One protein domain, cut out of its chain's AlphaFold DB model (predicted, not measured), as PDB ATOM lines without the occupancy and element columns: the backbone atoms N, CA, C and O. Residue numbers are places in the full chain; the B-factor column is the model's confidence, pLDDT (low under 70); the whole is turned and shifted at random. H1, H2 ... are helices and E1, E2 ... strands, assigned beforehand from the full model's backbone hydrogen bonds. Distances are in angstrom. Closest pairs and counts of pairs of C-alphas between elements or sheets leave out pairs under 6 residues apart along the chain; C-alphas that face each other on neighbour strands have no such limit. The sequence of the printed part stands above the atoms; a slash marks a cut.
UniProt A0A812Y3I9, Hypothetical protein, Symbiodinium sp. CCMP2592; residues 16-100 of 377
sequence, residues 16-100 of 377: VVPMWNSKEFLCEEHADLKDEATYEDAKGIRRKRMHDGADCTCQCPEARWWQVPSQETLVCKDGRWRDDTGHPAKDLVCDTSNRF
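What this domain is: This is residues 16 to 100 of the 377 residues of the protein "Hypothetical protein" of Symbiodinium sp. CCMP2592 (UniProt A0A812Y3I9). With little regular structure, loops join three antiparallel patches: hairpin E1-E2 at one end, sheet E3-E5-E6 between, pair E4-E7 at the other; helix H1 grazes the sheet. Of 85 printed residues 29 are in named elements, mostly strand, H1 then E1 to E7. The whole is compact, radius of gyration of the C-alphas 13.0 A, spanning 38 by 29 by 22 A.

Where its parts are: Find C-alpha 28 at (43.419, 32.516, 28.991); H1 runs from there to 31. Then come E1, 38 to 40, E2, 46 to 50, 13.8 A long, E3, 55 to 57, E4, 67 to 69, E5, 73 to 77, E6, 80 to 82, and E7, 94 to 96, ending at (32.419, 17.492, 31.094).

How they stand to each other: H1 only grazes the sheet; the C-alphas of Glu 28 and Thr 57, its closest to E3, are 5.5 A apart. Between E3 and E5 look for N 56 and O 74 within hydrogen-bond range, 2.8 A.

The domain as a whole: The printed part has no cut, the link E6 to E7 is long, and no printed residue is under pLDDT 70.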
ATOM      1  N   VAL A  16      36.953  43.824  34.825       97.19
ATOM      2  CA  VAL A  16      37.737  43.001  35.752       97.19
ATOM      3  C   VAL A  16      37.660  41.552  35.284       97.19
ATOM      4  O   VAL A  16      36.561  41.017  35.135       97.19
ATOM      5  N   VAL A  17      38.810  40.916  35.059       97.69
ATOM      6  CA  VAL A  17      38.890  39.510  34.642       97.69
ATOM      7  C   VAL A  17      38.276  38.627  35.735       97.69
ATOM      8  O   VAL A  17      38.702  38.730  36.892       97.69
ATOM      9  N   PRO A  18      37.275  37.779  35.429       96.88
ATOM     10  CA  PRO A  18      36.680  36.894  36.421       96.88
ATOM     11  C   PRO A  18      37.700  35.848  36.875       96.88
ATOM     12  O   PRO A  18      38.631  35.507  36.146       96.88
ATOM     13  N   MET A  19      37.532  35.335  38.088       97.44
ATOM     14  CA  MET A  19      38.441  34.352  38.672       97.44
ATOM     15  C   MET A  19      37.645  33.190  39.255       97.44
ATOM     16  O   MET A  19      36.576  33.402  39.831       97.44
ATOM     17  N   TRP A  20      38.182  31.977  39.140       95.94
ATOM     18  CA  TRP A  20      37.610  30.786  39.773       95.94
ATOM     19  C   TRP A  20      37.957  30.714  41.260       95.94
ATOM     20  O   TRP A  20      37.149  30.283  42.083       95.94
ATOM     21  N   ASN A  21      39.168  31.148  41.606       96.12
ATOM     22  CA  ASN A  21      39.679  31.252  42.971       96.12
ATOM     23  C   ASN A  21      40.699  32.402  43.052       96.12
ATOM     24  O   ASN A  21      40.779  33.219  42.146       96.12
ATOM     25  N   SER A  22      41.474  32.515  44.131       96.69
ATOM     26  CA  SER A  22      42.435  33.616  44.306       96.69
ATOM     27  C   SER A  22      43.669  33.555  43.395       96.69
ATOM     28  O   SER A  22      44.451  34.505  43.391       96.69
ATOM     29  N   LYS A  23      43.872  32.461  42.649       96.56
ATOM     30  CA  LYS A  23      45.066  32.215  41.821       96.56
ATOM     31  C   LYS A  23      44.742  31.950  40.351       96.56
ATOM     32  O   LYS A  23      45.560  32.263  39.493       96.56
ATOM     33  N   GLU A  24      43.572  31.392  40.068       97.19
ATOM     34  CA  GLU A  24      43.153  30.981  38.731       97.19
ATOM     35  C   GLU A  24      42.177  31.994  38.130       97.19
ATOM     36  O   GLU A  24      41.090  32.247  38.665       97.19
ATOM     37  N   PHE A  25      42.574  32.554  36.992       97.56
ATOM     38  CA  PHE A  25      41.746  33.444  36.192       97.56
ATOM     39  C   PHE A  25      40.874  32.634  35.235       97.56
ATOM     40  O   PHE A  25      41.217  31.522  34.848       97.56
ATOM     41  N   LEU A  26      39.728  33.202  34.869       97.38
ATOM     42  CA  LEU A  26      38.826  32.600  33.896       97.38
ATOM     43  C   LEU A  26      39.366  32.711  32.463       97.38
ATOM     44  O   LEU A  26      39.198  31.778  31.690       97.38
ATOM     45  N   CYS A  27      39.944  33.857  32.101       98.00
ATOM     46  CA  CYS A  27      40.373  34.155  30.731       98.00
ATOM     47  C   CYS A  27      41.807  33.686  30.495       98.00
ATOM     48  O   CYS A  27      42.670  34.061  31.282       98.00
ATOM     49  N   GLU A  28      42.078  32.963  29.409       97.75
ATOM     50  CA  GLU A  28      43.419  32.516  28.991       97.75
ATOM     51  C   GLU A  28      44.389  33.685  28.764       97.75
ATOM     52  O   GLU A  28      45.542  33.662  29.195       97.75
ATOM     53  N   GLU A  29      43.885  34.770  28.181       97.69
ATOM     54  CA  GLU A  29      44.636  35.974  27.816       97.69
ATOM     55  C   GLU A  29      45.177  36.719  29.041       97.69
ATOM     56  O   GLU A  29      45.986  37.639  28.917       97.69
ATOM     57  N   HIS A  30      44.774  36.318  30.254       96.00
ATOM     58  CA  HIS A  30      45.334  36.857  31.484       96.00
ATOM     59  C   HIS A  30      46.856  36.674  31.562       96.00
ATOM     60  O   HIS A  30      47.511  37.469  32.243       96.00
ATOM     61  N   ALA A  31      47.417  35.653  30.904       96.44
ATOM     62  CA  ALA A  31      48.853  35.395  30.866       96.44
ATOM     63  C   ALA A  31      49.622  36.480  30.091       96.44
ATOM     64  O   ALA A  31      50.727  36.844  30.488       96.44
ATOM     65  N   ASP A  32      48.998  37.056  29.061       96.44
ATOM     66  CA  ASP A  32      49.602  38.066  28.185       96.44
ATOM     67  C   ASP A  32      49.415  39.503  28.702       96.44
ATOM     68  O   ASP A  32      50.034  40.451  28.206       96.44
ATOM     69  N   LEU A  33      48.559  39.692  29.712       94.62
ATOM     70  CA  LEU A  33      48.341  40.995  30.334       94.62
ATOM     71  C   LEU A  33      49.564  41.430  31.138       94.62
ATOM     72  O   LEU A  33      49.962  40.767  32.103       94.62
ATOM     73  N   LYS A  34      50.084  42.606  30.775       94.62
ATOM     74  CA  LYS A  34      51.187  43.278  31.463       94.62
ATOM     75  C   LYS A  34      50.851  43.604  32.922       94.62
ATOM     76  O   LYS A  34      49.683  43.717  33.307       94.62
ATOM     77  N   ASP A  35      51.889  43.820  33.723       93.50
ATOM     78  CA  ASP A  35      51.751  44.110  35.149       93.50
ATOM     79  C   ASP A  35      50.993  45.415  35.434       93.50
ATOM     80  O   ASP A  35      50.325  45.490  36.462       93.50
ATOM     81  N   GLU A  36      50.986  46.402  34.524       91.88
ATOM     82  CA  GLU A  36      50.232  47.651  34.731       91.88
ATOM     83  C   GLU A  36      48.711  47.430  34.779       91.88
ATOM     84  O   GLU A  36      47.986  48.214  35.385       91.88
ATOM     85  N   ALA A  37      48.221  46.344  34.173       91.00
ATOM     86  CA  ALA A  37      46.812  45.955  34.220       91.00
ATOM     87  C   ALA A  37      46.452  45.160  35.490       91.00
ATOM     88  O   ALA A  37      45.293  44.776  35.679       91.00
ATOM     89  N   THR A  38      47.437  44.876  36.350       96.31
ATOM     90  CA  THR A  38      47.264  44.104  37.580       96.31
ATOM     91  C   THR A  38      47.134  45.039  38.778       96.31
ATOM     92  O   THR A  38      47.950  45.931  38.980       96.31
ATOM     93  N   TYR A  39      46.128  44.807  39.616       96.38
ATOM     94  CA  TYR A  39      45.918  45.548  40.857       96.38
ATOM     95  C   TYR A  39      45.546  44.590  41.990       96.38
ATOM     96  O   TYR A  39      44.980  43.524  41.759       96.38
ATOM     97  N   GLU A  40      45.869  44.960  43.221       97.75
ATOM     98  CA  GLU A  40      45.493  44.197  44.411       97.75
ATOM     99  C   GLU A  40      44.183  44.759  44.974       97.75
ATOM    100  O   GLU A  40      44.018  45.975  45.099       97.75
ATOM    101  N   ASP A  41      43.204  43.891  45.234       97.00
ATOM    102  CA  ASP A  41      41.947  44.314  45.851       97.00
ATOM    103  C   ASP A  41      42.078  44.465  47.378       97.00
ATOM    104  O   ASP A  41      43.089  44.115  47.982       97.00
ATOM    105  N   ALA A  42      41.032  44.969  48.037       97.00
ATOM    106  CA  ALA A  42      41.026  45.162  49.491       97.00
ATOM    107  C   ALA A  42      41.214  43.865  50.312       97.00
ATOM    108  O   ALA A  42      41.374  43.933  51.527       97.00
ATOM    109  N   LYS A  43      41.156  42.685  49.676       96.94
ATOM    110  CA  LYS A  43      41.359  41.372  50.303       96.94
ATOM    111  C   LYS A  43      42.753  40.799  50.026       96.94
ATOM    112  O   LYS A  43      43.003  39.651  50.386       96.94
ATOM    113  N   GLY A  44      43.630  41.556  49.370       97.25
ATOM    114  CA  GLY A  44      44.953  41.090  48.973       97.25
ATOM    115  C   GLY A  44      44.947  40.165  47.749       97.25
ATOM    116  O   GLY A  44      45.904  39.430  47.513       97.25
ATOM    117  N   ILE A  45      43.850  40.122  46.981       97.62
ATOM    118  CA  ILE A  45      43.753  39.268  45.792       97.62
ATOM    119  C   ILE A  45      44.234  40.065  44.581       97.62
ATOM    120  O   ILE A  45      43.690  41.125  44.262       97.62
ATOM    121  N   ARG A  46      45.232  39.526  43.869       97.56
ATOM    122  CA  ARG A  46      45.713  40.091  42.602       97.56
ATOM    123  C   ARG A  46      44.656  39.889  41.521       97.56
ATOM    124  O   ARG A  46      44.371  38.762  41.130       97.56
ATOM    125  N   ARG A  47      44.099  40.986  41.021       97.81
ATOM    126  CA  ARG A  47      43.126  41.025  39.929       97.81
ATOM    127  C   ARG A  47      43.747  41.658  38.697       97.81
ATOM    128  O   ARG A  47      44.655  42.475  38.806       97.81
ATOM    129  N   LYS A  48      43.220  41.311  37.527       97.56
ATOM    130  CA  LYS A  48      43.624  41.899  36.249       97.56
ATOM    131  C   LYS A  48      42.447  42.606  35.589       97.56
ATOM    132  O   LYS A  48      41.293  42.228  35.812       97.56
ATOM    133  N   ARG A  49      42.740  43.638  34.800       97.06
ATOM    134  CA  ARG A  49      41.760  44.386  34.007       97.06
ATOM    135  C   ARG A  49      42.027  44.214  32.520       97.06
ATOM    136  O   ARG A  49      43.176  44.138  32.099       97.06
ATOM    137  N   MET A  50      40.960  44.153  31.735       96.06
ATOM    138  CA  MET A  50      41.015  44.121  30.276       96.06
ATOM    139  C   MET A  50      40.272  45.325  29.715       96.06
ATOM    140  O   MET A  50      39.281  45.779  30.289       96.06
ATOM    141  N   HIS A  51      40.780  45.857  28.609       95.06
ATOM    142  CA  HIS A  51      40.181  46.999  27.933       95.06
ATOM    143  C   HIS A  51      38.834  46.620  27.301       95.06
ATOM    144  O   HIS A  51      38.560  45.449  27.034       95.06
ATOM    145  N   ASP A  52      38.000  47.627  27.060       95.00
ATOM    146  CA  ASP A  52      36.740  47.447  26.345       95.00
ATOM    147  C   ASP A  52      36.984  46.867  24.942       95.00
ATOM    148  O   ASP A  52      37.916  47.266  24.241       95.00
ATOM    149  N   GLY A  53      36.166  45.898  24.548       94.62
ATOM    150  CA  GLY A  53      36.307  45.146  23.304       94.62
ATOM    151  C   GLY A  53      37.308  43.991  23.352       94.62
ATOM    152  O   GLY A  53      37.461  43.314  22.341       94.62
ATOM    153  N   ALA A  54      37.977  43.748  24.482       96.31
ATOM    154  CA  ALA A  54      38.870  42.605  24.609       96.31
ATOM    155  C   ALA A  54      38.094  41.278  24.641       96.31
ATOM    156  O   ALA A  54      37.089  41.152  25.353       96.31
ATOM    157  N   ASP A  55      38.615  40.297  23.906       97.31
ATOM    158  CA  ASP A  55      38.135  38.920  23.914       97.31
ATOM    159  C   ASP A  55      38.795  38.136  25.057       97.31
ATOM    160  O   ASP A  55      39.968  38.336  25.380       97.31
ATOM    161  N   CYS A  56      38.012  37.267  25.682       97.75
ATOM    162  CA  CYS A  56      38.400  36.390  26.774       97.75
ATOM    163  C   CYS A  56      38.036  34.954  26.401       97.75
ATOM    164  O   CYS A  56      36.855  34.595  26.385       97.75
ATOM    165  N   THR A  57      39.039  34.128  26.125       98.12
ATOM    166  CA  THR A  57      38.877  32.689  25.945       98.12
ATOM    167  C   THR A  57      38.745  32.063  27.320       98.12
ATOM    168  O   THR A  57      39.669  32.076  28.133       98.12
ATOM    169  N   CYS A  58      37.555  31.554  27.617       97.69
ATOM    170  CA  CYS A  58      37.262  30.992  28.921       97.69
ATOM    171  C   CYS A  58      37.970  29.651  29.094       97.69
ATOM    172  O   CYS A  58      37.920  28.778  28.228       97.69
ATOM    173  N   GLN A  59      38.569  29.458  30.260       97.25
ATOM    174  CA  GLN A  59      39.172  28.202  30.672       97.25
ATOM    175  C   GLN A  59      38.543  27.717  31.967       97.25
ATOM    176  O   GLN A  59      38.146  28.502  32.827       97.25
ATOM    177  N   CYS A  60      38.451  26.399  32.110       97.12
ATOM    178  CA  CYS A  60      38.070  25.782  33.371       97.12
ATOM    179  C   CYS A  60      39.260  25.743  34.345       97.12
ATOM    180  O   CYS A  60      40.404  25.776  33.896       97.12
ATOM    181  N   PRO A  61      39.007  25.636  35.665       96.38
ATOM    182  CA  PRO A  61      40.057  25.460  36.671       96.38
ATOM    183  C   PRO A  61      41.035  24.342  36.291       96.38
ATOM    184  O   PRO A  61      40.600  23.311  35.771       96.38
ATOM    185  N   GLU A  62      42.321  24.481  36.621       93.50
ATOM    186  CA  GLU A  62      43.367  23.525  36.213       93.50
ATOM    187  C   GLU A  62      43.082  22.111  36.751       93.50
ATOM    188  O   GLU A  62      43.213  21.102  36.054       93.50
ATOM    189  N   ALA A  63      42.550  22.041  37.976       92.12
ATOM    190  CA  ALA A  63      42.099  20.799  38.599       92.12
ATOM    191  C   ALA A  63      40.975  20.079  37.825       92.12
ATOM    192  O   ALA A  63      40.667  18.930  38.137       92.12
ATOM    193  N   ARG A  64      40.342  20.736  36.843       92.81
ATOM    194  CA  ARG A  64      39.219  20.236  36.040       92.81
ATOM    195  C   ARG A  64      39.497  20.319  34.535       92.81
ATOM    196  O   ARG A  64      38.581  20.571  33.759       92.81
ATOM    197  N   TRP A  65      40.730  20.040  34.112       90.69
ATOM    198  CA  TRP A  65      41.171  20.062  32.704       90.69
ATOM    199  C   TRP A  65      40.328  19.217  31.723       90.69
ATOM    200  O   TRP A  65      40.389  19.418  30.513       90.69
ATOM    201  N   TRP A  66      39.541  18.253  32.212       91.12
ATOM    202  CA  TRP A  66      38.615  17.448  31.399       91.12
ATOM    203  C   TRP A  66      37.256  18.123  31.148       91.12
ATOM    204  O   TRP A  66      36.395  17.557  30.460       91.12
ATOM    205  N   GLN A  67      37.027  19.294  31.740       95.38
ATOM    206  CA  GLN A  67      35.828  20.096  31.544       95.38
ATOM    207  C   GLN A  67      36.065  21.202  30.511       95.38
ATOM    208  O   GLN A  67      37.184  21.664  30.312       95.38
ATOM    209  N   VAL A  68      34.989  21.603  29.846       95.94
ATOM    210  CA  VAL A  68      34.917  22.703  28.883       95.94
ATOM    211  C   VAL A  68      33.905  23.705  29.437       95.94
ATOM    212  O   VAL A  68      32.870  23.282  29.964       95.94
ATOM    213  N   PRO A  69      34.183  25.013  29.386       96.75
ATOM    214  CA  PRO A  69      33.233  26.009  29.855       96.75
ATOM    215  C   PRO A  69      31.971  26.021  28.984       96.75
ATOM    216  O   PRO A  69      32.010  25.725  27.793       96.75
ATOM    217  N   SER A  70      30.841  26.400  29.578       95.25
ATOM    218  CA  SER A  70      29.554  26.548  28.891       95.25
ATOM    219  C   SER A  70      29.566  27.653  27.836       95.25
ATOM    220  O   SER A  70      28.755  27.621  26.918       95.25
ATOM    221  N   GLN A  71      30.465  28.627  27.996       96.62
ATOM    222  CA  GLN A  71      30.748  29.690  27.041       96.62
ATOM    223  C   GLN A  71      32.245  29.676  26.744       96.62
ATOM    224  O   GLN A  71      33.045  29.785  27.672       96.62
ATOM    225  N   GLU A  72      32.623  29.518  25.476       95.94
ATOM    226  CA  GLU A  72      34.036  29.455  25.070       95.94
ATOM    227  C   GLU A  72      34.683  30.843  25.056       95.94
ATOM    228  O   GLU A  72      35.850  30.987  25.412       95.94
ATOM    229  N   THR A  73      33.916  31.874  24.697       97.69
ATOM    230  CA  THR A  73      34.415  33.242  24.545       97.69
ATOM    231  C   THR A  73      33.513  34.246  25.244       97.69
ATOM    232  O   THR A  73      32.288  34.180  25.125       97.69
ATOM    233  N   LEU A  74      34.118  35.221  25.914       97.94
ATOM    234  CA  LEU A  74      33.453  36.409  26.436       97.94
ATOM    235  C   LEU A  74      34.070  37.657  25.816       97.94
ATOM    236  O   LEU A  74      35.273  37.703  25.587       97.94
ATOM    237  N   VAL A  75      33.265  38.696  25.614       97.44
ATOM    238  CA  VAL A  75      33.748  40.004  25.152       97.44
ATOM    239  C   VAL A  75      33.469  41.052  26.219       97.44
ATOM    240  O   VAL A  75      32.341  41.171  26.712       97.44
ATOM    241  N   CYS A  76      34.487  41.826  26.582       97.19
ATOM    242  CA  CYS A  76      34.312  42.976  27.459       97.19
ATOM    243  C   CYS A  76      33.569  44.084  26.703       97.19
ATOM    244  O   CYS A  76      34.048  44.547  25.673       97.19
ATOM    245  N   LYS A  77      32.391  44.499  27.181       96.06
ATOM    246  CA  LYS A  77      31.640  45.633  26.621       96.06
ATOM    247  C   LYS A  77      31.007  46.463  27.726       96.06
ATOM    248  O   LYS A  77      30.218  45.940  28.519       96.06
ATOM    249  N   ASP A  78      31.303  47.754  27.741       94.12
ATOM    250  CA  ASP A  78      30.808  48.723  28.719       94.12
ATOM    251  C   ASP A  78      31.139  48.303  30.173       94.12
ATOM    252  O   ASP A  78      30.315  48.421  31.088       94.12
ATOM    253  N   GLY A  79      32.329  47.719  30.390       94.88
ATOM    254  CA  GLY A  79      32.801  47.274  31.709       94.88
ATOM    255  C   GLY A  79      32.115  46.012  32.232       94.88
ATOM    256  O   GLY A  79      32.216  45.692  33.419       94.88
ATOM    257  N   ARG A  80      31.387  45.291  31.371       96.56
ATOM    258  CA  ARG A  80      30.749  44.012  31.695       96.56
ATOM    259  C   ARG A  80      31.120  42.955  30.670       96.56
ATOM    260  O   ARG A  80      31.177  43.225  29.474       96.56
ATOM    261  N   TRP A  81      31.297  41.728  31.141       97.50
ATOM    262  CA  TRP A  81      31.479  40.581  30.262       97.50
ATOM    263  C   TRP A  81      30.156  40.187  29.623       97.50
ATOM    264  O   TRP A  81      29.139  40.021  30.308       97.50
ATOM    265  N   ARG A  82      30.174  40.056  28.300       97.62
ATOM    266  CA  ARG A  82      29.046  39.581  27.507       97.62
ATOM    267  C   ARG A  82      29.425  38.301  26.787       97.62
ATOM    268  O   ARG A  82      30.580  38.130  26.410       97.62
ATOM    269  N   ASP A  83      28.450  37.425  26.626       97.06
ATOM    270  CA  ASP A  83      28.592  36.240  25.792       97.06
ATOM    271  C   ASP A  83      28.592  36.598  24.295       97.06
ATOM    272  O   ASP A  83      28.468  37.764  23.896       97.06
ATOM    273  N   ASP A  84      28.740  35.573  23.465       94.12
ATOM    274  CA  ASP A  84      28.669  35.635  22.006       94.12
ATOM    275  C   ASP A  84      27.340  36.214  21.485       94.12
ATOM    276  O   ASP A  84      27.312  36.893  20.456       94.12
ATOM    277  N   THR A  85      26.244  36.029  22.225       96.06
ATOM    278  CA  THR A  85      24.929  36.613  21.910       96.06
ATOM    279  C   THR A  85      24.810  38.095  22.282       96.06
ATOM    280  O   THR A  85      23.855  38.773  21.890       96.06
ATOM    281  N   GLY A  86      25.782  38.636  23.019       95.69
ATOM    282  CA  GLY A  86      25.779  40.007  23.520       95.69
ATOM    283  C   GLY A  86      24.964  40.194  24.803       95.69
ATOM    284  O   GLY A  86      24.759  41.336  25.238       95.69
ATOM    285  N   HIS A  87      24.510  39.118  25.440       96.81
ATOM    286  CA  HIS A  87      23.880  39.174  26.751       96.81
ATOM    287  C   HIS A  87      24.944  39.207  27.859       96.81
ATOM    288  O   HIS A  87      26.031  38.662  27.696       96.81
ATOM    289  N   PRO A  88      24.683  39.880  28.997       96.62
ATOM    290  CA  PRO A  88      25.593  39.831  30.137       96.62
ATOM    291  C   PRO A  88      25.785  38.386  30.602       96.62
ATOM    292  O   PRO A  88      24.800  37.715  30.924       96.62
ATOM    293  N   ALA A  89      27.035  37.936  30.680       95.94
ATOM    294  CA  ALA A  89      27.361  36.601  31.156       95.94
ATOM    295  C   ALA A  89      27.047  36.510  32.656       95.94
ATOM    296  O   ALA A  89      27.655  37.205  33.471       95.94
ATOM    297  N   LYS A  90      26.038  35.709  33.015       91.94
ATOM    298  CA  LYS A  90      25.589  35.555  34.410       91.94
ATOM    299  C   LYS A  90      26.176  34.321  35.073       91.94
ATOM    300  O   LYS A  90      26.631  34.421  36.205       91.94
ATOM    301  N   ASP A  91      26.199  33.211  34.345       91.00
ATOM    302  CA  ASP A  91      26.635  31.921  34.856       91.00
ATOM    303  C   ASP A  91      27.609  31.296  33.870       91.00
ATOM    304  O   ASP A  91      27.330  31.190  32.675       91.00
ATOM    305  N   LEU A  92      28.759  30.884  34.391       93.62
ATOM    306  CA  LEU A  92      29.766  30.179  33.622       93.62
ATOM    307  C   LEU A  92      30.023  28.850  34.307       93.62
ATOM    308  O   LEU A  92      30.484  28.790  35.448       93.62
ATOM    309  N   VAL A  93      29.625  27.782  33.627       95.38
ATOM    310  CA  VAL A  93      29.622  26.431  34.179       95.38
ATOM    311  C   VAL A  93      30.605  25.595  33.386       95.38
ATOM    312  O   VAL A  93      30.547  25.552  32.166       95.38
ATOM    313  N   CYS A  94      31.508  24.918  34.081       96.19
ATOM    314  CA  CYS A  94      32.396  23.945  33.465       96.19
ATOM    315  C   CYS A  94      31.702  22.587  33.377       96.19
ATOM    316  O   CYS A  94      31.417  21.955  34.397       96.19
ATOM    317  N   ASP A  95      31.451  22.141  32.149       95.06
ATOM    318  CA  ASP A  95      30.798  20.879  31.836       95.06
ATOM    319  C   ASP A  95      31.791  19.845  31.315       95.06
ATOM    320  O   ASP A  95      32.810  20.168  30.719       95.06
ATOM    321  N   THR A  96      31.526  18.562  31.556       92.50
ATOM    322  CA  THR A  96      32.419  17.492  31.094       92.50
ATOM    323  C   THR A  96      32.504  17.505  29.568       92.50
ATOM    324  O   THR A  96      31.481  17.407  28.889       92.50
ATOM    325  N   SER A  97      33.722  17.567  29.025       91.75
ATOM    326  CA  SER A  97      33.928  17.538  27.579       91.75
ATOM    327  C   SER A  97      33.370  16.253  26.964       91.75
ATOM    328  O   SER A  97      33.680  15.152  27.424       91.75
ATOM    329  N   ASN A  98      32.668  16.357  25.832       88.00
ATOM    330  CA  ASN A  98      32.319  15.183  25.023       88.00
ATOM    331  C   ASN A  98      33.563  14.371  24.633       88.00
ATOM    332  O   ASN A  98      33.514  13.143  24.588       88.00
ATOM    333  N   ARG A  99      34.712  15.037  24.433       87.00
ATOM    334  CA  ARG A  99      35.991  14.366  24.154       87.00
ATOM    335  C   ARG A  99      36.399  13.424  25.284       87.00
ATOM    336  O   ARG A  99      36.915  12.350  25.001       87.00
ATOM    337  N   PHE A 100      36.127  13.798  26.532       88.88
ATOM    338  CA  PHE A 100      36.417  12.964  27.693       88.88
ATOM    339  C   PHE A 100      35.512  11.725  27.748       88.88
ATOM    340  O   PHE A 100      35.980  10.623  28.036       88.88
TER     341      PHE A 100